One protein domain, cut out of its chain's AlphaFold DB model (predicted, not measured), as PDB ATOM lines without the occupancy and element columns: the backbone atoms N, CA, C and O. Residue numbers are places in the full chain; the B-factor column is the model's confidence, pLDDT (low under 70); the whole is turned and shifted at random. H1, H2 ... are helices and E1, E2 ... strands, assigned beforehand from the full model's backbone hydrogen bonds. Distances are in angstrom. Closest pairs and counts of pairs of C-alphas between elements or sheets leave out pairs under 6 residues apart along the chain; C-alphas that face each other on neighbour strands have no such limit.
ATOM      1  N   VAL A   8     225.640 180.365 180.488       98.56
ATOM      2  CA  VAL A   8     226.915 180.254 181.207       98.56
ATOM      3  C   VAL A   8     227.022 181.337 182.271       98.56
ATOM      4  O   VAL A   8     227.075 182.522 181.950       98.56
ATOM      5  N   ASP A   9     227.094 180.905 183.523       98.19
ATOM      6  CA  ASP A   9     227.211 181.753 184.707       98.19
ATOM      7  C   ASP A   9     228.624 182.370 184.862       98.19
ATOM      8  O   ASP A   9     229.636 181.831 184.387       98.19
ATOM      9  N   THR A  10     228.706 183.489 185.587       98.12
ATOM     10  CA  THR A  10     229.925 184.187 186.009       98.12
ATOM     11  C   THR A  10     230.953 183.232 186.619       98.12
ATOM     12  O   THR A  10     232.141 183.308 186.288       98.12
ATOM     13  N   SER A  11     230.517 182.284 187.460       97.12
ATOM     14  CA  SER A  11     231.398 181.316 188.142       97.12
ATOM     15  C   SER A  11     232.181 180.392 187.191       97.12
ATOM     16  O   SER A  11     233.207 179.814 187.570       97.12
ATOM     17  N   VAL A  12     231.723 180.261 185.943       98.06
ATOM     18  CA  VAL A  12     232.397 179.520 184.868       98.06
ATOM     19  C   VAL A  12     233.160 180.483 183.964       98.06
ATOM     20  O   VAL A  12     234.330 180.235 183.665       98.06
ATOM     21  N   LEU A  13     232.538 181.604 183.576       98.19
ATOM     22  CA  LEU A  13     233.140 182.611 182.693       98.19
ATOM     23  C   LEU A  13     234.393 183.268 183.277       98.19
ATOM     24  O   LEU A  13     235.279 183.688 182.528       98.19
ATOM     25  N   VAL A  14     234.505 183.341 184.605       97.88
ATOM     26  CA  VAL A  14     235.687 183.899 185.267       97.88
ATOM     27  C   VAL A  14     236.949 183.061 185.023       97.88
ATOM     28  O   VAL A  14     238.052 183.589 185.103       97.88
ATOM     29  N   SER A  15     236.818 181.775 184.678       97.75
ATOM     30  CA  SER A  15     237.951 180.917 184.324       97.75
ATOM     31  C   SER A  15     238.230 180.980 182.824       97.75
ATOM     32  O   SER A  15     237.439 180.471 182.029       97.75
ATOM     33  N   ASP A  16     239.386 181.536 182.433       97.44
ATOM     34  CA  ASP A  16     239.872 181.503 181.040       97.44
ATOM     35  C   ASP A  16     239.758 180.096 180.437       97.44
ATOM     36  O   ASP A  16     239.259 179.922 179.330       97.44
ATOM     37  N   LEU A  17     240.196 179.082 181.187       96.88
ATOM     38  CA  LEU A  17     240.366 177.725 180.678       96.88
ATOM     39  C   LEU A  17     239.024 177.014 180.467       96.88
ATOM     40  O   LEU A  17     238.843 176.354 179.444       96.88
ATOM     41  N   LEU A  18     238.067 177.170 181.391       97.31
ATOM     42  CA  LEU A  18     236.725 176.598 181.224       97.31
ATOM     43  C   LEU A  18     235.985 177.258 180.059       97.31
ATOM     44  O   LEU A  18     235.433 176.556 179.213       97.31
ATOM     45  N   TRP A  19     236.010 178.591 179.991       98.19
ATOM     46  CA  TRP A  19     235.382 179.339 178.906       98.19
ATOM     47  C   TRP A  19     235.988 178.974 177.540       98.19
ATOM     48  O   TRP A  19     235.245 178.604 176.630       98.19
ATOM     49  N   LEU A  20     237.320 178.953 177.407       98.00
ATOM     50  CA  LEU A  20     237.997 178.522 176.174       98.00
ATOM     51  C   LEU A  20     237.710 177.058 175.823       98.00
ATOM     52  O   LEU A  20     237.556 176.723 174.648       98.00
ATOM     53  N   GLY A  21     237.582 176.181 176.822       97.00
ATOM     54  CA  GLY A  21     237.143 174.801 176.614       97.00
ATOM     55  C   GLY A  21     235.759 174.728 175.961       97.00
ATOM     56  O   GLY A  21     235.563 173.962 175.017       97.00
ATOM     57  N   LEU A  22     234.810 175.556 176.413       97.06
ATOM     58  CA  LEU A  22     233.462 175.609 175.838       97.06
ATOM     59  C   LEU A  22     233.487 176.170 174.410       97.06
ATOM     60  O   LEU A  22     232.806 175.639 173.533       97.06
ATOM     61  N   LEU A  23     234.308 177.193 174.147       97.06
ATOM     62  CA  LEU A  23     234.504 177.721 172.792       97.06
ATOM     63  C   LEU A  23     235.102 176.682 171.844       97.06
ATOM     64  O   LEU A  23     234.639 176.557 170.710       97.06
ATOM     65  N   THR A  24     236.061 175.897 172.331       95.38
ATOM     66  CA  THR A  24     236.666 174.795 171.574       95.38
ATOM     67  C   THR A  24     235.604 173.765 171.199       95.38
ATOM     68  O   THR A  24     235.461 173.420 170.029       95.38
ATOM     69  N   MET A  25     234.782 173.333 172.162       93.50
ATOM     70  CA  MET A  25     233.687 172.392 171.896       93.50
ATOM     71  C   MET A  25     232.659 172.949 170.912       93.50
ATOM     72  O   MET A  25     232.166 172.214 170.056       93.50
ATOM     73  N   ARG A  26     232.354 174.247 170.993       93.06
ATOM     74  CA  ARG A  26     231.487 174.913 170.020       93.06
ATOM     75  C   ARG A  26     232.083 174.903 168.616       93.06
ATOM     76  O   ARG A  26     231.352 174.617 167.674       93.06
ATOM     77  N   GLN A  27     233.370 175.212 168.465       91.25
ATOM     78  CA  GLN A  27     234.033 175.228 167.159       91.25
ATOM     79  C   GLN A  27     234.079 173.827 166.538       91.25
ATOM     80  O   GLN A  27     233.765 173.666 165.362       91.25
ATOM     81  N   LEU A  28     234.377 172.814 167.352       88.44
ATOM     82  CA  LEU A  28     234.385 171.417 166.925       88.44
ATOM     83  C   LEU A  28     232.986 170.886 166.583       88.44
ATOM     84  O   LEU A  28     232.836 170.118 165.638       88.44
ATOM     85  N   GLY A  29     231.953 171.302 167.322       83.75
ATOM     86  CA  GLY A  29     230.564 170.962 167.015       83.75
ATOM     87  C   GLY A  29     230.029 171.709 165.789       83.75
ATOM     88  O   GLY A  29     229.294 171.141 164.999       83.75
ATOM     89  N   GLY A  30     230.400 172.973 165.587       69.69
ATOM     90  CA  GLY A  30     229.860 173.830 164.525       69.69
ATOM     91  C   GLY A  30     230.368 173.544 163.108       69.69
ATOM     92  O   GLY A  30     229.837 174.129 162.163       69.69
ATOM     93  N   VAL A  49     227.304 167.552 168.885       83.00
ATOM     94  CA  VAL A  49     226.257 168.460 169.364       83.00
ATOM     95  C   VAL A  49     226.634 169.900 169.012       83.00
ATOM     96  O   VAL A  49     227.739 170.346 169.321       83.00
ATOM     97  N   ALA A  50     225.721 170.645 168.384       88.88
ATOM     98  CA  ALA A  50     225.921 172.061 168.087       88.88
ATOM     99  C   ALA A  50     225.709 172.873 169.371       88.88
ATOM    100  O   ALA A  50     224.576 173.024 169.828       88.88
ATOM    101  N   LEU A  51     226.791 173.376 169.962       93.44
ATOM    102  CA  LEU A  51     226.739 174.131 171.212       93.44
ATOM    103  C   LEU A  51     226.482 175.620 170.956       93.44
ATOM    104  O   LEU A  51     227.264 176.290 170.284       93.44
ATOM    105  N   GLU A  52     225.426 176.162 171.547       96.56
ATOM    106  CA  GLU A  52     225.190 177.600 171.623       96.56
ATOM    107  C   GLU A  52     225.391 178.081 173.056       96.56
ATOM    108  O   GLU A  52     224.801 177.537 173.983       96.56
ATOM    109  N   LEU A  53     226.215 179.111 173.230       98.25
ATOM    110  CA  LEU A  53     226.531 179.678 174.537       98.25
ATOM    111  C   LEU A  53     225.815 181.016 174.695       98.25
ATOM    112  O   LEU A  53     225.976 181.897 173.846       98.25
ATOM    113  N   TYR A  54     225.057 181.155 175.774       98.62
ATOM    114  CA  TYR A  54     224.281 182.338 176.124       98.62
ATOM    115  C   TYR A  54     224.797 182.968 177.423       98.62
ATOM    116  O   TYR A  54     225.411 182.303 178.259       98.62
ATOM    117  N   THR A  55     224.535 184.262 177.582       98.50
ATOM    118  CA  THR A  55     224.776 185.056 178.794       98.50
ATOM    119  C   THR A  55     223.695 186.132 178.930       98.50
ATOM    120  O   THR A  55     222.935 186.348 177.986       98.50
ATOM    121  N   THR A  56     223.629 186.824 180.064       98.31
ATOM    122  CA  THR A  56     222.655 187.894 180.351       98.31
ATOM    123  C   THR A  56     223.378 189.182 180.753       98.31
ATOM    124  O   THR A  56     224.586 189.170 181.005       98.31
ATOM    125  N   SER A  57     222.662 190.308 180.824       97.12
ATOM    126  CA  SER A  57     223.238 191.572 181.318       97.12
ATOM    127  C   SER A  57     223.744 191.450 182.753       97.12
ATOM    128  O   SER A  57     224.865 191.868 183.018       97.12
ATOM    129  N   ALA A  58     222.977 190.803 183.637       96.31
ATOM    130  CA  ALA A  58     223.353 190.598 185.038       96.31
ATOM    131  C   ALA A  58     224.689 189.841 185.176       96.31
ATOM    132  O   ALA A  58     225.616 190.325 185.822       96.31
ATOM    133  N   ILE A  59     224.854 188.726 184.448       97.88
ATOM    134  CA  ILE A  59     226.121 187.972 184.413       97.88
ATOM    135  C   ILE A  59     227.278 188.861 183.925       97.88
ATOM    136  O   ILE A  59     228.382 188.831 184.470       97.88
ATOM    137  N   LEU A  60     227.059 189.668 182.881       97.69
ATOM    138  CA  LEU A  60     228.100 190.558 182.358       97.69
ATOM    139  C   LEU A  60     228.467 191.673 183.353       97.69
ATOM    140  O   LEU A  60     229.643 192.029 183.460       97.69
ATOM    141  N   GLU A  61     227.508 192.206 184.102       96.81
ATOM    142  CA  GLU A  61     227.759 193.212 185.139       96.81
ATOM    143  C   GLU A  61     228.643 192.656 186.268       96.81
ATOM    144  O   GLU A  61     229.586 193.323 186.708       96.81
ATOM    145  N   GLU A  62     228.432 191.397 186.657       97.38
ATOM    146  CA  GLU A  62     229.237 190.695 187.663       97.38
ATOM    147  C   GLU A  62     230.608 190.234 187.153       97.38
ATOM    148  O   GLU A  62     231.587 190.144 187.907       97.38
ATOM    149  N   LEU A  63     230.714 189.940 185.858       98.31
ATOM    150  CA  LEU A  63     231.897 189.311 185.284       98.31
ATOM    151  C   LEU A  63     233.152 190.173 185.435       98.31
ATOM    152  O   LEU A  63     234.223 189.667 185.774       98.31
ATOM    153  N   ARG A  64     233.055 191.483 185.200       97.12
ATOM    154  CA  ARG A  64     234.220 192.378 185.287       97.12
ATOM    155  C   ARG A  64     234.815 192.443 186.705       97.12
ATOM    156  O   ARG A  64     236.035 192.268 186.820       97.12
ATOM    157  N   PRO A  65     234.045 192.692 187.784       97.88
ATOM    158  CA  PRO A  65     234.587 192.622 189.140       97.88
ATOM    159  C   PRO A  65     235.052 191.207 189.519       97.88
ATOM    160  O   PRO A  65     236.086 191.081 190.182       97.88
ATOM    161  N   ALA A  66     234.378 190.147 189.058       98.06
ATOM    162  CA  ALA A  66     234.819 188.770 189.290       98.06
ATOM    163  C   ALA A  66     236.198 188.482 188.662       98.06
ATOM    164  O   ALA A  66     237.085 187.960 189.341       98.06
ATOM    165  N   LEU A  67     236.422 188.903 187.412       98.31
ATOM    166  CA  LEU A  67     237.714 188.771 186.729       98.31
ATOM    167  C   LEU A  67     238.832 189.487 187.494       98.31
ATOM    168  O   LEU A  67     239.900 188.911 187.677       98.31
ATOM    169  N   ARG A  68     238.586 190.703 188.003       97.88
ATOM    170  CA  ARG A  68     239.569 191.431 188.835       97.88
ATOM    171  C   ARG A  68     239.898 190.697 190.130       97.88
ATOM    172  O   ARG A  68     241.035 190.736 190.588       97.88
ATOM    173  N   ARG A  69     238.901 190.054 190.744       98.00
ATOM    174  CA  ARG A  69     239.077 189.310 191.998       98.00
ATOM    175  C   ARG A  69     239.943 188.067 191.801       98.00
ATOM    176  O   ARG A  69     240.751 187.767 192.682       98.00
ATOM    177  N   VAL A  70     239.741 187.358 190.687       97.06
ATOM    178  CA  VAL A  70     240.455 186.117 190.345       97.06
ATOM    179  C   VAL A  70     241.856 186.399 189.803       97.06
ATOM    180  O   VAL A  70     242.800 185.746 190.235       97.06
ATOM    181  N   TYR A  71     242.001 187.388 188.921       96.88
ATOM    182  CA  TYR A  71     243.260 187.732 188.258       96.88
ATOM    183  C   TYR A  71     243.819 189.056 188.784       96.88
ATOM    184  O   TYR A  71     243.832 190.073 188.085       96.88
ATOM    185  N   ARG A  72     244.244 189.056 190.049       96.69
ATOM    186  CA  ARG A  72     244.695 190.267 190.761       96.69
ATOM    187  C   ARG A  72     245.958 190.880 190.162       96.69
ATOM    188  O   ARG A  72     246.211 192.065 190.342       96.69
ATOM    189  N   GLU A  73     246.742 190.063 189.476       96.75
ATOM    190  CA  GLU A  73     247.981 190.430 188.803       96.75
ATOM    191  C   GLU A  73     247.763 191.082 187.431       96.75
ATOM    192  O   GLU A  73     248.687 191.689 186.893       96.75
ATOM    193  N   ARG A  74     246.559 190.972 186.849       97.56
ATOM    194  CA  ARG A  74     246.274 191.536 185.525       97.56
ATOM    195  C   ARG A  74     246.033 193.035 185.596       97.56
ATOM    196  O   ARG A  74     245.311 193.548 186.451       97.56
ATOM    197  N   THR A  75     246.573 193.740 184.613       98.06
ATOM    198  CA  THR A  75     246.319 195.165 184.406       98.06
ATOM    199  C   THR A  75     244.851 195.425 184.059       98.06
ATOM    200  O   THR A  75     244.115 194.551 183.592       98.06
ATOM    201  N   ARG A  76     244.413 196.682 184.206       97.62
ATOM    202  CA  ARG A  76     243.065 197.102 183.793       97.62
ATOM    203  C   ARG A  76     242.793 196.813 182.311       97.62
ATOM    204  O   ARG A  76     241.667 196.445 181.985       97.62
ATOM    205  N   LEU A  77     243.801 196.976 181.449       97.81
ATOM    206  CA  LEU A  77     243.703 196.696 180.016       97.81
ATOM    207  C   LEU A  77     243.478 195.199 179.766       97.81
ATOM    208  O   LEU A  77     242.523 194.843 179.083       97.81
ATOM    209  N   GLN A  78     244.280 194.335 180.395       98.44
ATOM    210  CA  GLN A  78     244.142 192.874 180.310       98.44
ATOM    211  C   GLN A  78     242.767 192.394 180.798       98.44
ATOM    212  O   GLN A  78     242.133 191.567 180.148       98.44
ATOM    213  N   ILE A  79     242.261 192.939 181.911       98.44
ATOM    214  CA  ILE A  79     240.906 192.636 182.401       98.44
ATOM    215  C   ILE A  79     239.832 193.113 181.413       98.44
ATOM    216  O   ILE A  79     238.842 192.413 181.201       98.44
ATOM    217  N   GLY A  80     240.013 194.294 180.815       98.19
ATOM    218  CA  GLY A  80     239.122 194.819 179.782       98.19
ATOM    219  C   GLY A  80     239.066 193.908 178.554       98.19
ATOM    220  O   GLY A  80     237.975 193.525 178.143       98.19
ATOM    221  N   GLY A  81     240.226 193.494 178.037       98.19
ATOM    222  CA  GLY A  81     240.326 192.547 176.922       98.19
ATOM    223  C   GLY A  81     239.688 191.196 177.246       98.19
ATOM    224  O   GLY A  81     238.872 190.695 176.473       98.19
ATOM    225  N   ALA A  82     239.961 190.656 178.437       98.25
ATOM    226  CA  ALA A  82     239.367 189.406 178.903       98.25
ATOM    227  C   ALA A  82     237.831 189.479 178.954       98.25
ATOM    228  O   ALA A  82     237.151 188.548 178.512       98.25
ATOM    229  N   PHE A  83     237.287 190.581 179.474       98.56
ATOM    230  CA  PHE A  83     235.850 190.835 179.521       98.56
ATOM    231  C   PHE A  83     235.236 190.922 178.116       98.56
ATOM    232  O   PHE A  83     234.247 190.240 177.840       98.56
ATOM    233  N   GLU A  84     235.831 191.710 177.215       98.25
ATOM    234  CA  GLU A  84     235.314 191.879 175.851       98.25
ATOM    235  C   GLU A  84     235.333 190.570 175.059       98.25
ATOM    236  O   GLU A  84     234.348 190.252 174.396       98.25
ATOM    237  N   ALA A  85     236.383 189.755 175.197       97.81
ATOM    238  CA  ALA A  85     236.460 188.451 174.541       97.81
ATOM    239  C   ALA A  85     235.291 187.528 174.948       97.81
ATOM    240  O   ALA A  85     234.694 186.838 174.116       97.81
ATOM    241  N   ARG A  86     234.895 187.553 176.226       97.81
ATOM    242  CA  ARG A  86     233.736 186.790 176.724       97.81
ATOM    243  C   ARG A  86     232.432 187.364 176.197       97.81
ATOM    244  O   ARG A  86     231.643 186.618 175.630       97.81
ATOM    245  N   ARG A  87     232.246 188.681 176.295       97.81
ATOM    246  CA  ARG A  87     231.048 189.366 175.792       97.81
ATOM    247  C   ARG A  87     230.802 189.080 174.307       97.81
ATOM    248  O   ARG A  87     229.677 188.789 173.928       97.81
ATOM    249  N   GLN A  88     231.846 189.133 173.481       97.50
ATOM    250  CA  GLN A  88     231.748 188.926 172.031       97.50
ATOM    251  C   GLN A  88     231.561 187.459 171.635       97.50
ATOM    252  O   GLN A  88     231.018 187.162 170.574       97.50
ATOM    253  N   SER A  89     232.017 186.527 172.472       97.19
ATOM    254  CA  SER A  89     231.924 185.098 172.176       97.19
ATOM    255  C   SER A  89     230.606 184.462 172.623       97.19
ATOM    256  O   SER A  89     230.384 183.296 172.303       97.19
ATOM    257  N   LEU A  90     229.725 185.185 173.316       97.81
ATOM    258  CA  LEU A  90     228.461 184.676 173.858       97.81
ATOM    259  C   LEU A  90     227.265 185.354 173.183       97.81
ATOM    260  O   LEU A  90     227.323 186.520 172.800       97.81
ATOM    261  N   ARG A  91     226.155 184.626 173.050       98.06
ATOM    262  CA  ARG A  91     224.875 185.215 172.648       98.06
ATOM    263  C   ARG A  91     224.238 185.904 173.842       98.06
ATOM    264  O   ARG A  91     224.172 185.333 174.926       98.06
ATOM    265  N   HIS A  92     223.749 187.114 173.630       97.69
ATOM    266  CA  HIS A  92     223.040 187.838 174.668       97.69
ATOM    267  C   HIS A  92     221.583 187.374 174.733       97.69
ATOM    268  O   HIS A  92     220.893 187.353 173.712       97.69
ATOM    269  N   LEU A  93     221.139 186.979 175.921       97.81
ATOM    270  CA  LEU A  93     219.751 186.685 176.232       97.81
ATOM    271  C   LEU A  93     219.143 187.912 176.913       97.81
ATOM    272  O   LEU A  93     219.533 188.259 178.027       97.81
ATOM    273  N   ASP A  94     218.208 188.554 176.220       96.44
ATOM    274  CA  ASP A  94     217.441 189.666 176.770       96.44
ATOM    275  C   ASP A  94     216.423 189.147 177.793       96.44
ATOM    276  O   ASP A  94     215.658 188.225 177.509       96.44
ATOM    277  N   MET A  95     216.438 189.740 178.985       96.62
ATOM    278  CA  MET A  95     215.580 189.373 180.109       96.62
ATOM    279  C   MET A  95     214.489 190.412 180.397       96.62
ATOM    280  O   MET A  95     213.713 190.216 181.327       96.62
ATOM    281  N   ALA A  96     214.400 191.508 179.633       95.19
ATOM    282  CA  ALA A  96     213.519 192.637 179.954       95.19
ATOM    283  C   ALA A  96     212.024 192.274 180.042       95.19
ATOM    284  O   ALA A  96     211.260 192.969 180.707       95.19
ATOM    285  N   SER A  97     211.606 191.194 179.377       94.69
ATOM    286  CA  SER A  97     210.221 190.701 179.362       94.69
ATOM    287  C   SER A  97     209.983 189.468 180.242       94.69
ATOM    288  O   SER A  97     208.876 188.932 180.240       94.69
ATOM    289  N   MET A  98     210.998 188.997 180.973       96.88
ATOM    290  CA  MET A  98     210.895 187.781 181.779       96.88
ATOM    291  C   MET A  98     210.300 188.063 183.160       96.88
ATOM    292  O   MET A  98     210.602 189.076 183.793       96.88
ATOM    293  N   ASP A  99     209.483 187.134 183.653       94.81
ATOM    294  CA  ASP A  99     208.967 187.188 185.021       94.81
ATOM    295  C   ASP A  99     210.071 186.789 186.009       94.81
ATOM    296  O   ASP A  99     210.473 185.626 186.068       94.81
ATOM    297  N   MET A 100     210.541 187.757 186.797       93.31
ATOM    298  CA  MET A 100     211.624 187.592 187.773       93.31
ATOM    299  C   MET A 100     211.184 186.909 189.080       93.31
ATOM    300  O   MET A 100     211.907 186.944 190.080       93.31
ATOM    301  N   THR A 101     210.003 186.288 189.101       92.88
ATOM    302  CA  THR A 101     209.512 185.536 190.255       92.88
ATOM    303  C   THR A 101     210.452 184.382 190.599       92.88
ATOM    304  O   THR A 101     210.606 183.408 189.858       92.88
ATOM    305  N   ARG A 102     211.064 184.471 191.783       91.88
ATOM    306  CA  ARG A 102     211.950 183.436 192.319       91.88
ATOM    307  C   ARG A 102     211.189 182.127 192.537       91.88
ATOM    308  O   ARG A 102     210.252 182.067 193.336       91.88
ATOM    309  N   ARG A 103     211.665 181.046 191.917       91.88
ATOM    310  CA  ARG A 103     211.134 179.694 192.137       91.88
ATOM    311  C   ARG A 103     211.717 179.052 193.397       91.88
ATOM    312  O   ARG A 103     212.838 179.334 193.820       91.88
ATOM    313  N   GLY A 104     210.946 178.152 194.010       89.25
ATOM    314  CA  GLY A 104     211.218 177.612 195.350       89.25
ATOM    315  C   GLY A 104     212.512 176.803 195.504       89.25
ATOM    316  O   GLY A 104     212.921 176.533 196.638       89.25
ATOM    317  N   PHE A 105     213.168 176.416 194.410       89.44
ATOM    318  CA  PHE A 105     214.425 175.664 194.426       89.44
ATOM    319  C   PHE A 105     215.682 176.530 194.264       89.44
ATOM    320  O   PHE A 105     216.784 176.010 194.421       89.44
ATOM    321  N   VAL A 106     215.556 177.835 194.032       93.00
ATOM    322  CA  VAL A 106     216.689 178.772 194.097       93.00
ATOM    323  C   VAL A 106     216.897 179.149 195.566       93.00
ATOM    324  O   VAL A 106     215.963 179.639 196.209       93.00
ATOM    325  N   LYS A 107     218.069 178.876 196.153       93.31
ATOM    326  CA  LYS A 107     218.375 179.195 197.563       93.31
ATOM    327  C   LYS A 107     218.878 180.619 197.727       93.31
ATOM    328  O   LYS A 107     218.414 181.297 198.643       93.31
ATOM    329  N   ASP A 108     219.792 181.031 196.860       92.00
ATOM    330  CA  ASP A 108     220.323 182.384 196.852       92.00
ATOM    331  C   ASP A 108     219.370 183.300 196.066       92.00
ATOM    332  O   ASP A 108     219.058 182.995 194.913       92.00
ATOM    333  N   PRO A 109     218.817 184.368 196.668       91.38
ATOM    334  CA  PRO A 109     218.020 185.342 195.930       91.38
ATOM    335  C   PRO A 109     218.770 185.963 194.748       91.38
ATOM    336  O   PRO A 109     218.130 186.242 193.734       91.38
ATOM    337  N   ASP A 110     220.090 186.139 194.861       91.19
ATOM    338  CA  ASP A 110     220.892 186.789 193.828       91.19
ATOM    339  C   ASP A 110     220.957 185.915 192.564       91.19
ATOM    340  O   ASP A 110     220.925 186.442 191.458       91.19
ATOM    341  N   ASP A 111     220.869 184.587 192.699       94.88
ATOM    342  CA  ASP A 111     220.866 183.632 191.580       94.88
ATOM    343  C   ASP A 111     219.478 183.384 190.961       94.88
ATOM    344  O   ASP A 111     219.342 182.614 190.002       94.88
ATOM    345  N   ALA A 112     218.417 184.033 191.459       94.75
ATOM    346  CA  ALA A 112     217.070 183.874 190.899       94.75
ATOM    347  C   ALA A 112     217.007 184.292 189.420       94.75
ATOM    348  O   ALA A 112     216.261 183.709 188.634       94.75
ATOM    349  N   HIS A 113     217.834 185.259 189.021       95.94
ATOM    350  CA  HIS A 113     217.917 185.693 187.633       95.94
ATOM    351  C   HIS A 113     218.472 184.598 186.703       95.94
ATOM    352  O   HIS A 113     218.027 184.494 185.561       95.94
ATOM    353  N   LEU A 114     219.394 183.750 187.178       97.19
ATOM    354  CA  LEU A 114     219.947 182.635 186.398       97.19
ATOM    355  C   LEU A 114     218.885 181.572 186.119       97.19
ATOM    356  O   LEU A 114     218.801 181.058 185.005       97.19
ATOM    357  N   ASP A 115     218.063 181.270 187.125       96.62
ATOM    358  CA  ASP A 115     216.935 180.345 187.011       96.62
ATOM    359  C   ASP A 115     215.912 180.818 185.973       96.62
ATOM    360  O   ASP A 115     215.560 180.085 185.046       96.62
ATOM    361  N   VAL A 116     215.479 182.074 186.109       96.75
ATOM    362  CA  VAL A 116     214.510 182.709 185.210       96.75
ATOM    363  C   VAL A 116     215.042 182.735 183.780       96.75
ATOM    364  O   VAL A 116     214.350 182.294 182.861       96.75
ATOM    365  N   ALA A 117     216.291 183.169 183.594       97.88
ATOM    366  CA  ALA A 117     216.942 183.205 182.291       97.88
ATOM    367  C   ALA A 117     217.047 181.813 181.654       97.88
ATOM    368  O   ALA A 117     216.760 181.649 180.466       97.88
ATOM    369  N   ALA A 118     217.436 180.799 182.430       97.44
ATOM    370  CA  ALA A 118     217.558 179.437 181.931       97.44
ATOM    371  C   ALA A 118     216.199 178.869 181.505       97.44
ATOM    372  O   ALA A 118     216.063 178.335 180.404       97.44
ATOM    373  N   TRP A 119     215.177 179.024 182.344       96.75
ATOM    374  CA  TRP A 119     213.857 178.459 182.093       96.75
ATOM    375  C   TRP A 119     213.068 179.213 181.025       96.75
ATOM    376  O   TRP A 119     212.709 178.623 180.005       96.75
ATOM    377  N   GLN A 120     212.838 180.515 181.208       97.19
ATOM    378  CA  GLN A 120     212.035 181.307 180.270       97.19
ATOM    379  C   GLN A 120     212.782 181.568 178.954       97.19
ATOM    380  O   GLN A 120     212.156 181.693 177.905       97.19
ATOM    381  N   GLY A 121     214.122 181.560 178.967       97.06
ATOM    382  CA  GLY A 121     214.937 181.604 177.748       97.06
ATOM    383  C   GLY A 121     214.938 180.296 176.942       97.06
ATOM    384  O   GLY A 121     215.443 180.270 175.809       97.06
ATOM    385  N   GLY A 122     214.389 179.209 177.498       96.75
ATOM    386  CA  GLY A 122     214.376 177.882 176.882       96.75
ATOM    387  C   GLY A 122     215.782 177.304 176.716       96.75
ATOM    388  O   GLY A 122     216.128 176.816 175.635       96.75
ATOM    389  N   MET A 123     216.622 177.457 177.740       97.38
ATOM    390  CA  MET A 123     217.952 176.855 177.780       97.38
ATOM    391  C   MET A 123     217.831 175.367 178.085       97.38
ATOM    392  O   MET A 123     217.004 174.944 178.888       97.38
ATOM    393  N   ASP A 124     218.694 174.568 177.473       96.38
ATOM    394  CA  ASP A 124     218.785 173.149 177.806       96.38
ATOM    395  C   ASP A 124     219.549 172.944 179.115       96.38
ATOM    396  O   ASP A 124     219.257 172.021 179.876       96.38
ATOM    397  N   VAL A 125     220.553 173.796 179.352       96.75
ATOM    398  CA  VAL A 125     221.509 173.660 180.449       96.75
ATOM    399  C   VAL A 125     221.855 175.031 181.037       96.75
ATOM    400  O   VAL A 125     222.176 175.964 180.298       96.75
ATOM    401  N   LEU A 126     221.870 175.124 182.366       97.75
ATOM    402  CA  LEU A 126     222.541 176.182 183.121       97.75
ATOM    403  C   LEU A 126     223.912 175.663 183.575       97.75
ATOM    404  O   LEU A 126     224.011 174.643 184.259       97.75
ATOM    405  N   VAL A 127     224.977 176.361 183.188       98.00
ATOM    406  CA  VAL A 127     226.360 175.980 183.488       98.00
ATOM    407  C   VAL A 127     226.890 176.874 184.601       98.00
ATOM    408  O   VAL A 127     227.235 178.025 184.343       98.00
ATOM    409  N   SER A 128     226.991 176.339 185.817       97.44
ATOM    410  CA  SER A 128     227.498 177.054 186.994       97.44
ATOM    411  C   SER A 128     228.401 176.161 187.844       97.44
ATOM    412  O   SER A 128     228.122 174.984 188.076       97.44
ATOM    413  N   ASN A 129     229.512 176.720 188.324       96.25
ATOM    414  CA  ASN A 129     230.361 176.069 189.319       96.25
ATOM    415  C   ASN A 129     229.839 176.273 190.751       96.25
ATOM    416  O   ASN A 129     230.314 175.577 191.652       96.25
ATOM    417  N   ASP A 130     228.863 177.163 190.959       94.81
ATOM    418  CA  ASP A 130     228.163 177.331 192.231       94.81
ATOM    419  C   ASP A 130     226.807 176.617 192.236       94.81
ATOM    420  O   ASP A 130     225.729 177.187 192.369       94.81
ATOM    421  N   VAL A 131     226.850 175.292 192.128       92.00
ATOM    422  CA  VAL A 131     225.627 174.475 192.166       92.00
ATOM    423  C   VAL A 131     224.903 174.533 193.519       92.00
ATOM    424  O   VAL A 131     223.766 174.074 193.632       92.00
ATOM    425  N   ARG A 132     225.552 175.057 194.571       91.25
ATOM    426  CA  ARG A 132     224.990 175.106 195.930       91.25
ATOM    427  C   ARG A 132     223.946 176.201 196.085       91.25
ATOM    428  O   ARG A 132     223.086 176.041 196.958       91.25
ATOM    429  N   ALA A 133     223.975 177.204 195.208       90.56
ATOM    430  CA  ALA A 133     222.935 178.212 195.031       90.56
ATOM    431  C   ALA A 133     221.543 177.616 194.762       90.56
ATOM    432  O   ALA A 133     220.524 178.252 195.024       90.56
ATOM    433  N   PHE A 134     221.473 176.356 194.319       91.25
ATOM    434  CA  PHE A 134     220.228 175.663 194.010       91.25
ATOM    435  C   PHE A 134     219.966 174.509 195.001       91.25
ATOM    436  O   PHE A 134     220.876 173.881 195.559       91.25
ATOM    437  N   LYS A 135     218.691 174.229 195.288       88.62
ATOM    438  CA  LYS A 135     218.257 173.054 196.062       88.62
ATOM    439  C   LYS A 135     218.445 171.805 195.211       88.62
ATOM    440  O   LYS A 135     217.971 171.822 194.083       88.62
ATOM    441  N   PRO A 136     219.090 170.739 195.711       82.56
ATOM    442  CA  PRO A 136     219.146 169.479 194.981       82.56
ATOM    443  C   PRO A 136     217.736 169.056 194.577       82.56
ATOM    444  O   PRO A 136     216.820 169.144 195.397       82.56
ATOM    445  N   VAL A 137     217.574 168.621 193.332       77.25
ATOM    446  CA  VAL A 137     216.334 167.968 192.917       77.25
ATOM    447  C   VAL A 137     216.215 166.666 193.699       77.25
ATOM    448  O   VAL A 137     217.212 165.973 193.929       77.25
ATOM    449  N   SER A 138     215.013 166.374 194.189       67.38
ATOM    450  CA  SER A 138     214.773 165.128 194.913       67.38
ATOM    451  C   SER A 138     215.115 163.937 194.010       67.38
ATOM    452  O   SER A 138     214.807 163.950 192.822       67.38
ATOM    453  N   SER A 139     215.731 162.886 194.555       61.50
ATOM    454  CA  SER A 139     216.221 161.722 193.791       61.50
ATOM    455  C   SER A 139     215.146 160.948 193.012       61.50
ATOM    456  O   SER A 139     215.469 159.993 192.312       61.50
ATOM    457  N   HIS A 140     213.877 161.325 193.159       59.56
ATOM    458  CA  HIS A 140     212.724 160.675 192.547       59.56
ATOM    459  C   HIS A 140     212.114 161.472 191.383       59.56
ATOM    460  O   HIS A 140     211.169 160.987 190.767       59.56
ATOM    461  N   VAL A 141     212.635 162.665 191.070       63.94
ATOM    462  CA  VAL A 141     212.128 163.524 189.991       63.94
ATOM    463  C   VAL A 141     213.259 163.837 189.011       63.94
ATOM    464  O   VAL A 141     214.391 164.087 189.416       63.94
ATOM    465  N   ASP A 142     212.958 163.799 187.711       76.25
ATOM    466  CA  ASP A 142     213.877 164.267 186.670       76.25
ATOM    467  C   ASP A 142     214.093 165.780 186.839       76.25
ATOM    468  O   ASP A 142     213.144 166.565 186.818       76.25
ATOM    469  N   GLU A 143     215.345 166.202 187.004       76.00
ATOM    470  CA  GLU A 143     215.712 167.608 187.183       76.00
ATOM    471  C   GLU A 143     215.202 168.501 186.054       76.00
ATOM    472  O   GLU A 143     214.720 169.611 186.312       76.00
ATOM    473  N   LYS A 144     215.224 168.002 184.815       78.81
ATOM    474  CA  LYS A 144     214.691 168.749 183.680       78.81
ATOM    475  C   LYS A 144     213.172 168.879 183.763       78.81
ATOM    476  O   LYS A 144     212.641 169.905 183.346       78.81
ATOM    477  N   ALA A 145     212.479 167.889 184.324       79.75
ATOM    478  CA  ALA A 145     211.038 167.964 184.538       79.75
ATOM    479  C   ALA A 145     210.668 168.970 185.642       79.75
ATOM    480  O   ALA A 145     209.661 169.661 185.511       79.75
ATOM    481  N   GLU A 146     211.482 169.099 186.694       85.25
ATOM    482  CA  GLU A 146     211.219 170.050 187.786       85.25
ATOM    483  C   GLU A 146     211.595 171.495 187.413       85.25
ATOM    484  O   GLU A 146     210.839 172.430 187.682       85.25
ATOM    485  N   ARG A 147     212.760 171.699 186.783       89.00
ATOM    486  CA  ARG A 147     213.317 173.042 186.530       89.00
ATOM    487  C   ARG A 147     213.069 173.564 185.119       89.00
ATOM    488  O   ARG A 147     213.076 174.780 184.908       89.00
ATOM    489  N   GLY A 148     212.866 172.666 184.158       92.56
ATOM    490  CA  GLY A 148     212.831 172.956 182.721       92.56
ATOM    491  C   GLY A 148     214.204 172.927 182.037       92.56
ATOM    492  O   GLY A 148     214.265 172.953 180.810       92.56
ATOM    493  N   TYR A 149     215.296 172.833 182.803       94.25
ATOM    494  CA  TYR A 149     216.681 172.796 182.326       94.25
ATOM    495  C   TYR A 149     217.548 171.932 183.257       94.25
ATOM    496  O   TYR A 149     217.161 171.645 184.389       94.25
ATOM    497  N   GLU A 150     218.732 171.533 182.799       94.19
ATOM    498  CA  GLU A 150     219.719 170.791 183.602       94.19
ATOM    499  C   GLU A 150     220.752 171.746 184.230       94.19
ATOM    500  O   GLU A 150     221.279 172.616 183.534       94.19
ATOM    501  N   LEU A 151     221.082 171.598 185.518       94.75
ATOM    502  CA  LEU A 151     222.171 172.351 186.155       94.75
ATOM    503  C   LEU A 151     223.457 171.519 186.183       94.75
ATOM    504  O   LEU A 151     223.518 170.464 186.811       94.75
ATOM    505  N   VAL A 152     224.527 172.024 185.570       95.38
ATOM    506  CA  VAL A 152     225.820 171.319 185.522       95.38
ATOM    507  C   VAL A 152     226.994 172.247 185.801       95.38
ATOM    508  O   VAL A 152     226.943 173.447 185.548       95.38
ATOM    509  N   THR A 153     228.109 171.675 186.257       97.25
ATOM    510  CA  THR A 153     229.379 172.407 186.340       97.25
ATOM    511  C   THR A 153     230.053 172.526 184.977       97.25
ATOM    512  O   THR A 153     229.801 171.727 184.070       97.25
ATOM    513  N   GLY A 154     230.986 173.476 184.843       96.75
ATOM    514  CA  GLY A 154     231.764 173.635 183.608       96.75
ATOM    515  C   GLY A 154     232.534 172.364 183.221       96.75
ATOM    516  O   GLY A 154     232.496 171.949 182.066       96.75
ATOM    517  N   ASP A 155     233.169 171.693 184.190       96.94
ATOM    518  CA  ASP A 155     233.870 170.416 183.964       96.94
ATOM    519  C   ASP A 155     232.907 169.309 183.514       96.94
ATOM    520  O   ASP A 155     233.200 168.568 182.577       96.94
ATOM    521  N   ALA A 156     231.729 169.209 184.144       96.06
ATOM    522  CA  ALA A 156     230.732 168.203 183.789       96.06
ATOM    523  C   ALA A 156     230.204 168.395 182.360       96.06
ATOM    524  O   ALA A 156     230.131 167.420 181.608       96.06
ATOM    525  N   LEU A 157     229.909 169.637 181.957       95.75
ATOM    526  CA  LEU A 157     229.481 169.920 180.589       95.75
ATOM    527  C   LEU A 157     230.586 169.609 179.577       95.75
ATOM    528  O   LEU A 157     230.325 168.943 178.578       95.75
ATOM    529  N   LEU A 158     231.823 170.044 179.830       95.44
ATOM    530  CA  LEU A 158     232.945 169.770 178.928       95.44
ATOM    531  C   LEU A 158     233.181 168.272 178.747       95.44
ATOM    532  O   LEU A 158     233.427 167.820 177.634       95.44
ATOM    533  N   VAL A 159     233.064 167.494 179.820       94.31
ATOM    534  CA  VAL A 159     233.132 166.033 179.769       94.31
ATOM    535  C   VAL A 159     232.009 165.444 178.927       94.31
ATOM    536  O   VAL A 159     232.277 164.615 178.064       94.31
ATOM    537  N   ARG A 160     230.767 165.875 179.152       92.25
ATOM    538  CA  ARG A 160     229.619 165.396 178.381       92.25
ATOM    539  C   ARG A 160     229.797 165.686 176.893       92.25
ATOM    540  O   ARG A 160     229.564 164.810 176.067       92.25
ATOM    541  N   LEU A 161     230.239 166.899 176.561       91.50
ATOM    542  CA  LEU A 161     230.532 167.296 175.189       91.50
ATOM    543  C   LEU A 161     231.672 166.454 174.614       91.50
ATOM    544  O   LEU A 161     231.517 165.904 173.534       91.50
ATOM    545  N   TRP A 162     232.770 166.276 175.349       89.50
ATOM    546  CA  TRP A 162     233.891 165.426 174.939       89.50
ATOM    547  C   TRP A 162     233.459 163.987 174.637       89.50
ATOM    548  O   TRP A 162     233.858 163.403 173.627       89.50
ATOM    549  N   ASP A 163     232.646 163.408 175.518       87.62
ATOM    550  CA  ASP A 163     232.194 162.027 175.396       87.62
ATOM    551  C   ASP A 163     231.219 161.869 174.216       87.62
ATOM    552  O   ASP A 163     231.288 160.861 173.514       87.62
ATOM    553  N   ALA A 164     230.403 162.893 173.933       85.44
ATOM    554  CA  ALA A 164     229.526 162.955 172.762       85.44
ATOM    555  C   ALA A 164     230.276 163.152 171.429       85.44
ATOM    556  O   ALA A 164     229.707 162.910 170.365       85.44
ATOM    557  N   GLN A 165     231.539 163.587 171.461       77.56
ATOM    558  CA  GLN A 165     232.370 163.741 170.267       77.56
ATOM    559  C   GLN A 165     233.052 162.419 169.876       77.56
ATOM    560  O   GLN A 165     233.583 161.688 170.719       77.56
ATOM    561  N   ALA A 166     233.077 162.127 168.570       65.75
ATOM    562  CA  ALA A 166     233.721 160.939 168.004       65.75
ATOM    563  C   ALA A 166     235.256 161.083 167.913       65.75
ATOM    564  O   ALA A 166     235.784 162.191 167.897       65.75
ATOM    565  N   GLY A 167     235.978 159.959 167.807       64.44
ATOM    566  CA  GLY A 167     237.446 159.855 167.914       64.44
ATOM    567  C   GLY A 167     238.268 161.000 167.300       64.44
ATOM    568  O   GLY A 167     238.949 161.706 168.038       64.44
ATOM    569  N   ALA A 168     238.181 161.235 165.986       60.34
ATOM    570  CA  ALA A 168     238.967 162.279 165.312       60.34
ATOM    571  C   ALA A 168     238.717 163.699 165.870       60.34
ATOM    572  O   ALA A 168     239.602 164.543 165.825       60.34
ATOM    573  N   CYS A 169     237.554 163.968 166.464       70.81
ATOM    574  CA  CYS A 169     237.237 165.256 167.087       70.81
ATOM    575  C   CYS A 169     238.031 165.487 168.379       70.81
ATOM    576  O   CYS A 169     238.445 166.604 168.679       70.81
ATOM    577  N   ARG A 170     238.317 164.406 169.111       74.69
ATOM    578  CA  ARG A 170     239.097 164.448 170.353       74.69
ATOM    579  C   ARG A 170     240.564 164.778 170.097       74.69
ATOM    580  O   ARG A 170     241.152 165.509 170.887       74.69
ATOM    581  N   ALA A 171     241.128 164.289 168.989       74.12
ATOM    582  CA  ALA A 171     242.495 164.620 168.580       74.12
ATOM    583  C   ALA A 171     242.641 166.120 168.269       74.12
ATOM    584  O   ALA A 171     243.579 166.755 168.734       74.12
ATOM    585  N   HIS A 172     241.657 166.711 167.585       87.62
ATOM    586  CA  HIS A 172     241.690 168.131 167.221       87.62
ATOM    587  C   HIS A 172     241.379 169.093 168.374       87.62
ATOM    588  O   HIS A 172     241.565 170.301 168.217       87.62
ATOM    589  N   PHE A 173     240.900 168.607 169.525       90.69
ATOM    590  CA  PHE A 173     240.589 169.479 170.657       90.69
ATOM    591  C   PHE A 173     241.817 170.230 171.153       90.69
ATOM    592  O   PHE A 173     241.726 171.431 171.379       90.69
ATOM    593  N   VAL A 174     242.954 169.548 171.316       91.75
ATOM    594  CA  VAL A 174     244.174 170.174 171.846       91.75
ATOM    595  C   VAL A 174     244.668 171.267 170.903       91.75
ATOM    596  O   VAL A 174     244.925 172.377 171.364       91.75
ATOM    597  N   ASP A 175     244.713 170.994 169.601       92.19
ATOM    598  CA  ASP A 175     245.169 171.960 168.597       92.19
ATOM    599  C   ASP A 175     244.219 173.157 168.487       92.19
ATOM    600  O   ASP A 175     244.651 174.310 168.521       92.19
ATOM    601  N   THR A 176     242.908 172.896 168.440       93.25
ATOM    602  CA  THR A 176     241.884 173.951 168.384       93.25
ATOM    603  C   THR A 176     241.924 174.815 169.643       93.25
ATOM    604  O   THR A 176     241.877 176.041 169.561       93.25
ATOM    605  N   TRP A 177     242.051 174.189 170.815       95.25
ATOM    606  CA  TRP A 177     242.136 174.894 172.088       95.25
ATOM    607  C   TRP A 177     243.403 175.749 172.174       95.25
ATOM    608  O   TRP A 177     243.316 176.905 172.581       95.25
ATOM    609  N   ARG A 178     244.567 175.220 171.762       94.94
ATOM    610  CA  ARG A 178     245.838 175.967 171.751       94.94
ATOM    611  C   ARG A 178     245.755 177.188 170.844       94.94
ATOM    612  O   ARG A 178     246.081 178.279 171.297       94.94
ATOM    613  N   ALA A 179     245.232 177.029 169.628       95.56
ATOM    614  CA  ALA A 179     245.053 178.142 168.700       95.56
ATOM    615  C   ALA A 179     244.146 179.242 169.288       95.56
ATOM    616  O   ALA A 179     244.491 180.423 169.242       95.56
ATOM    617  N   LEU A 180     243.016 178.865 169.899       96.62
ATOM    618  CA  LEU A 180     242.128 179.819 170.574       96.62
ATOM    619  C   LEU A 180     242.794 180.479 171.788       96.62
ATOM    620  O   LEU A 180     242.609 181.674 172.017       96.62
ATOM    621  N   TYR A 181     243.562 179.719 172.571       97.31
ATOM    622  CA  TYR A 181     244.253 180.226 173.751       97.31
ATOM    623  C   TYR A 181     245.359 181.221 173.384       97.31
ATOM    624  O   TYR A 181     245.448 182.279 173.999       97.31
ATOM    625  N   GLU A 182     246.147 180.934 172.351       96.50
ATOM    626  CA  GLU A 182     247.182 181.837 171.838       96.50
ATOM    627  C   GLU A 182     246.578 183.143 171.310       96.50
ATOM    628  O   GLU A 182     247.023 184.224 171.699       96.50
ATOM    629  N   GLN A 183     245.509 183.059 170.509       96.94
ATOM    630  CA  GLN A 183     244.773 184.238 170.034       96.94
ATOM    631  C   GLN A 183     244.217 185.067 171.196       96.94
ATOM    632  O   GLN A 183     244.320 186.294 171.200       96.94
ATOM    633  N   TYR A 184     243.652 184.402 172.206       97.75
ATOM    634  CA  TYR A 184     243.155 185.055 173.411       97.75
ATOM    635  C   TYR A 184     244.272 185.770 174.180       97.75
ATOM    636  O   TYR A 184     244.111 186.933 174.561       97.75
ATOM    637  N   CYS A 185     245.406 185.097 174.385       97.81
ATOM    638  CA  CYS A 185     246.572 185.669 175.044       97.81
ATOM    639  C   CYS A 185     247.087 186.896 174.290       97.81
ATOM    640  O   CYS A 185     247.264 187.947 174.903       97.81
ATOM    641  N   GLN A 186     247.224 186.809 172.966       97.19
ATOM    642  CA  GLN A 186     247.633 187.934 172.129       97.19
ATOM    643  C   GLN A 186     246.656 189.114 172.243       97.19
ATOM    644  O   GLN A 186     247.081 190.237 172.508       97.19
ATOM    645  N   ALA A 187     245.350 188.865 172.107       95.19
ATOM    646  CA  ALA A 187     244.322 189.904 172.179       95.19
ATOM    647  C   ALA A 187     244.268 190.598 173.551       95.19
ATOM    648  O   ALA A 187     243.936 191.781 173.642       95.19
ATOM    649  N   CYS A 188     244.600 189.875 174.621       96.62
ATOM    650  CA  CYS A 188     244.612 190.418 175.975       96.62
ATOM    651  C   CYS A 188     245.982 190.964 176.403       96.62
ATOM    652  O   CYS A 188     246.058 191.559 177.475       96.62
ATOM    653  N   GLY A 189     247.049 190.768 175.622       97.06
ATOM    654  CA  GLY A 189     248.420 191.084 176.037       97.06
ATOM    655  C   GLY A 189     248.880 190.236 177.229       97.06
ATOM    656  O   GLY A 189     249.397 190.771 178.211       97.06
ATOM    657  N   LEU A 190     248.605 188.931 177.189       96.88
ATOM    658  CA  LEU A 190     248.992 187.942 178.195       96.88
ATOM    659  C   LEU A 190     250.077 187.018 177.637       96.88
ATOM    660  O   LEU A 190     250.048 186.659 176.464       96.88
ATOM    661  N   GLU A 191     250.966 186.555 178.511       95.81
ATOM    662  CA  GLU A 191     251.901 185.481 178.179       95.81
ATOM    663  C   GLU A 191     251.189 184.117 178.214       95.81
ATOM    664  O   GLU A 191     250.531 183.805 179.218       95.81
ATOM    665  N   PRO A 192     251.298 183.287 177.159       94.06
ATOM    666  CA  PRO A 192     250.734 181.943 177.158       94.06
ATOM    667  C   PRO A 192     251.370 181.037 178.219       94.06
ATOM    668  O   PRO A 192     252.592 180.944 178.365       94.06
ATOM    669  N   ASP A 193     250.525 180.305 178.937       93.31
ATOM    670  CA  ASP A 193     250.947 179.274 179.876       93.31
ATOM    671  C   ASP A 193     251.572 178.079 179.138       93.31
ATOM    672  O   ASP A 193     250.947 177.466 178.272       93.31
ATOM    673  N   ARG A 194     252.810 177.728 179.503       92.06
ATOM    674  CA  ARG A 194     253.590 176.662 178.847       92.06
ATOM    675  C   ARG A 194     253.278 175.253 179.355       92.06
ATOM    676  O   ARG A 194     253.840 174.288 178.843       92.06
ATOM    677  N   ARG A 195     252.437 175.115 180.386       94.69
ATOM    678  CA  ARG A 195     252.021 173.800 180.900       94.69
ATOM    679  C   ARG A 195     251.197 173.042 179.862       94.69
ATOM    680  O   ARG A 195     250.545 173.646 179.011       94.69
ATOM    681  N   THR A 196     251.167 171.716 179.978       94.19
ATOM    682  CA  THR A 196     250.323 170.881 179.108       94.19
ATOM    683  C   THR A 196     248.847 171.248 179.271       94.19
ATOM    684  O   THR A 196     248.418 171.689 180.344       94.19
ATOM    685  N   VAL A 197     248.031 171.024 178.237       94.06
ATOM    686  CA  VAL A 197     246.603 171.401 178.269       94.06
ATOM    687  C   VAL A 197     245.882 170.694 179.427       94.06
ATOM    688  O   VAL A 197     245.118 171.309 180.172       94.06
ATOM    689  N   SER A 198     246.212 169.422 179.675       94.94
ATOM    690  CA  SER A 198     245.719 168.662 180.833       94.94
ATOM    691  C   SER A 198     246.054 169.337 182.179       94.94
ATOM    692  O   SER A 198     245.194 169.434 183.059       94.94
ATOM    693  N   GLU A 199     247.289 169.799 182.382       95.88
ATOM    694  CA  GLU A 199     247.695 170.467 183.630       95.88
ATOM    695  C   GLU A 199     247.002 171.813 183.827       95.88
ATOM    696  O   GLU A 199     246.633 172.157 184.955       95.88
ATOM    697  N   GLN A 200     246.794 172.556 182.741       96.06
ATOM    698  CA  GLN A 200     246.044 173.803 182.773       96.06
ATOM    699  C   GLN A 200     244.605 173.545 183.245       96.06
ATOM    700  O   GLN A 200     244.183 174.105 184.262       96.06
ATOM    701  N   PHE A 201     243.876 172.617 182.614       96.19
ATOM    702  CA  PHE A 201     242.509 172.274 183.034       96.19
ATOM    703  C   PHE A 201     242.437 171.751 184.475       96.19
ATOM    704  O   PHE A 201     241.504 172.091 185.206       96.19
ATOM    705  N   ARG A 202     243.450 171.007 184.942       96.19
ATOM    706  CA  ARG A 202     243.535 170.583 186.349       96.19
ATOM    707  C   ARG A 202     243.554 171.778 187.310       96.19
ATOM    708  O   ARG A 202     242.874 171.740 188.334       96.19
ATOM    709  N   ARG A 203     244.284 172.849 186.987       94.00
ATOM    710  CA  ARG A 203     244.328 174.074 187.809       94.00
ATOM    711  C   ARG A 203     243.029 174.869 187.764       94.00
ATOM    712  O   ARG A 203     242.661 175.465 188.772       94.00
ATOM    713  N   ALA A 204     242.296 174.807 186.655       93.75
ATOM    714  CA  ALA A 204     240.927 175.318 186.568       93.75
ATOM    715  C   ALA A 204     239.882 174.422 187.260       93.75
ATOM    716  O   ALA A 204     238.686 174.649 187.097       93.75
ATOM    717  N   ARG A 205     240.315 173.414 188.036       94.94
ATOM    718  CA  ARG A 205     239.453 172.437 188.724       94.94
ATOM    719  C   ARG A 205     238.587 171.599 187.773       94.94
ATOM    720  O   ARG A 205     237.636 170.964 188.216       94.94
ATOM    721  N   ALA A 206     238.952 171.528 186.493       95.31
ATOM    722  CA  ALA A 206     238.328 170.666 185.495       95.31
ATOM    723  C   ALA A 206     238.992 169.280 185.474       95.31
ATOM    724  O   ALA A 206     239.612 168.862 184.492       95.31
ATOM    725  N   PHE A 207     238.965 168.591 186.617       95.94
ATOM    726  CA  PHE A 207     239.726 167.358 186.823       95.94
ATOM    727  C   PHE A 207     239.285 166.226 185.893       95.94
ATOM    728  O   PHE A 207     240.123 165.434 185.445       95.94
ATOM    729  N   LYS A 208     237.982 166.128 185.599       95.31
ATOM    730  CA  LYS A 208     237.443 165.037 184.783       95.31
ATOM    731  C   LYS A 208     237.796 165.218 183.311       95.31
ATOM    732  O   LYS A 208     238.124 164.219 182.660       95.31
ATOM    733  N   LEU A 209     237.768 166.448 182.796       94.50
ATOM    734  CA  LEU A 209     238.274 166.742 181.457       94.50
ATOM    735  C   LEU A 209     239.797 166.568 181.397       94.50
ATOM    736  O   LEU A 209     240.292 165.877 180.512       94.50
ATOM    737  N   ALA A 210     240.542 167.103 182.369       94.88
ATOM    738  CA  ALA A 210     241.998 166.960 182.418       94.88
ATOM    739  C   ALA A 210     242.441 165.486 182.357       94.88
ATOM    740  O   ALA A 210     243.400 165.149 181.668       94.88
ATOM    741  N   LYS A 211     241.711 164.577 183.023       94.25
ATOM    742  CA  LYS A 211     241.972 163.130 182.946       94.25
ATOM    743  C   LYS A 211     241.803 162.572 181.526       94.25
ATOM    744  O   LYS A 211     242.597 161.723 181.138       94.25
ATOM    745  N   ARG A 212     240.804 163.040 180.767       91.62
ATOM    746  CA  ARG A 212     240.560 162.635 179.367       91.62
ATOM    747  C   ARG A 212     241.628 163.163 178.410       91.62
ATOM    748  O   ARG A 212     241.935 162.502 177.429       91.62
ATOM    749  N   LEU A 213     242.205 164.321 178.727       90.50
ATOM    750  CA  LEU A 213     243.276 164.954 177.955       90.50
ATOM    751  C   LEU A 213     244.668 164.376 178.251       90.50
ATOM    752  O   LEU A 213     245.634 164.714 177.567       90.50
ATOM    753  N   LYS A 214     244.808 163.531 179.278       88.06
ATOM    754  CA  LYS A 214     246.105 162.977 179.667       88.06
ATOM    755  C   LYS A 214     246.684 162.143 178.518       88.06
ATOM    756  O   LYS A 214     246.111 161.126 178.147       88.06
TER     757      LYS A 214
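AT A GLANCE: This is residues 8 to 30 and 49 to 214 of the 217 residues of the protein "PINc domain-containing protein" of Brevibacterium paucivorans (UniProt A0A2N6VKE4). Picture a cluster of mostly crossed helices round H2, on which H7, H8 and H9 pack, while the hairpin H3 and H4 covers one side by touching H1 and H8. A smaller, looser lobe holds H5, H6, the two-strand parallel sheet E2 E3 and two long loops. The printed part has 189 residues, mostly helix, in the order H1 H2 E1 H3 H4 H5 E2 H6 E3 H7 H8 H9 H10. It is compact, with a radius of gyration of the C-alphas of 16.7 A and spans of 45 by 40 by 26 A.

HOW THE PARTS SIT: Start at H1, residues 10 to 13, which touches H3, residues 57 to 70, closest at the C-alphas of Thr 10 and Leu 63, 5.5 A. Next comes the hub, H2, residues 16 to 30. It touches H8, residues 167 to 188, opposite ways at a steep tilt of 51 degrees, closest at C-alphas Thr 24 and Trp 177, 5.5 A. It touches H7, residues 154 to 164, the same way at a shallow tilt of 26 degrees, closest at C-alphas Leu 18 and Gly 154, 6.3 A. E1, residues 50 to 55, pairs with no named strand, but its residues 54 to 55 pair in parallel with residues 91 to 92; C-alphas Ala 50 and Gly 29 are 4.9 A apart. H3 forms a helical hairpin with H4, residues 76 to 89, and H4 touches residues 184 to 188 of H8. C-alpha Ala 118 of H5, residues 112 to 120, is 6.1 A from C-alpha Leu 126 of E2, residues 125 to 127. E2, H6, residues 143 to 147, and E3, residues 150 to 152, make a strand-helix-strand unit, two parallel neighbour strands with a helix between; N 126 and O 150 are 2.8 A apart. H9, residues 197 to 203, and H10, residues 207 to 213, form a helical hairpin, and H10 touches H7, closest at C-alphas Val 159 and Leu 209, 5.5 A. Every O i to N i+4 pair is within hydrogen-bond range in H2, H4, H5, H6, H7, H9 and H10, against 8 of 10 in H3 and 15 of 18 in H8; H1 is too short for one.

IN THESE COORDINATES: Find C-alpha 10 at (229.925, 184.187, 186.009), where H1 begins. H2 runs 20.8 A, E1 16.9 A, H3 20.2 A, H4 20.1 A and H7 15.4 A. H8 runs 32.4 A with a kink of 27 degrees near residue 174. H10 ends at C-alpha 213, (243.276, 164.954, 177.955).

THE WHOLE: Residues 31 to 48 are not printed, and C-alphas 30 and 49 are 8.1 A apart. The links H4 to H5 and E2 to H6 are long. The model's pLDDT is under 70 at residues 30, 138 to 141 and 166 to 168.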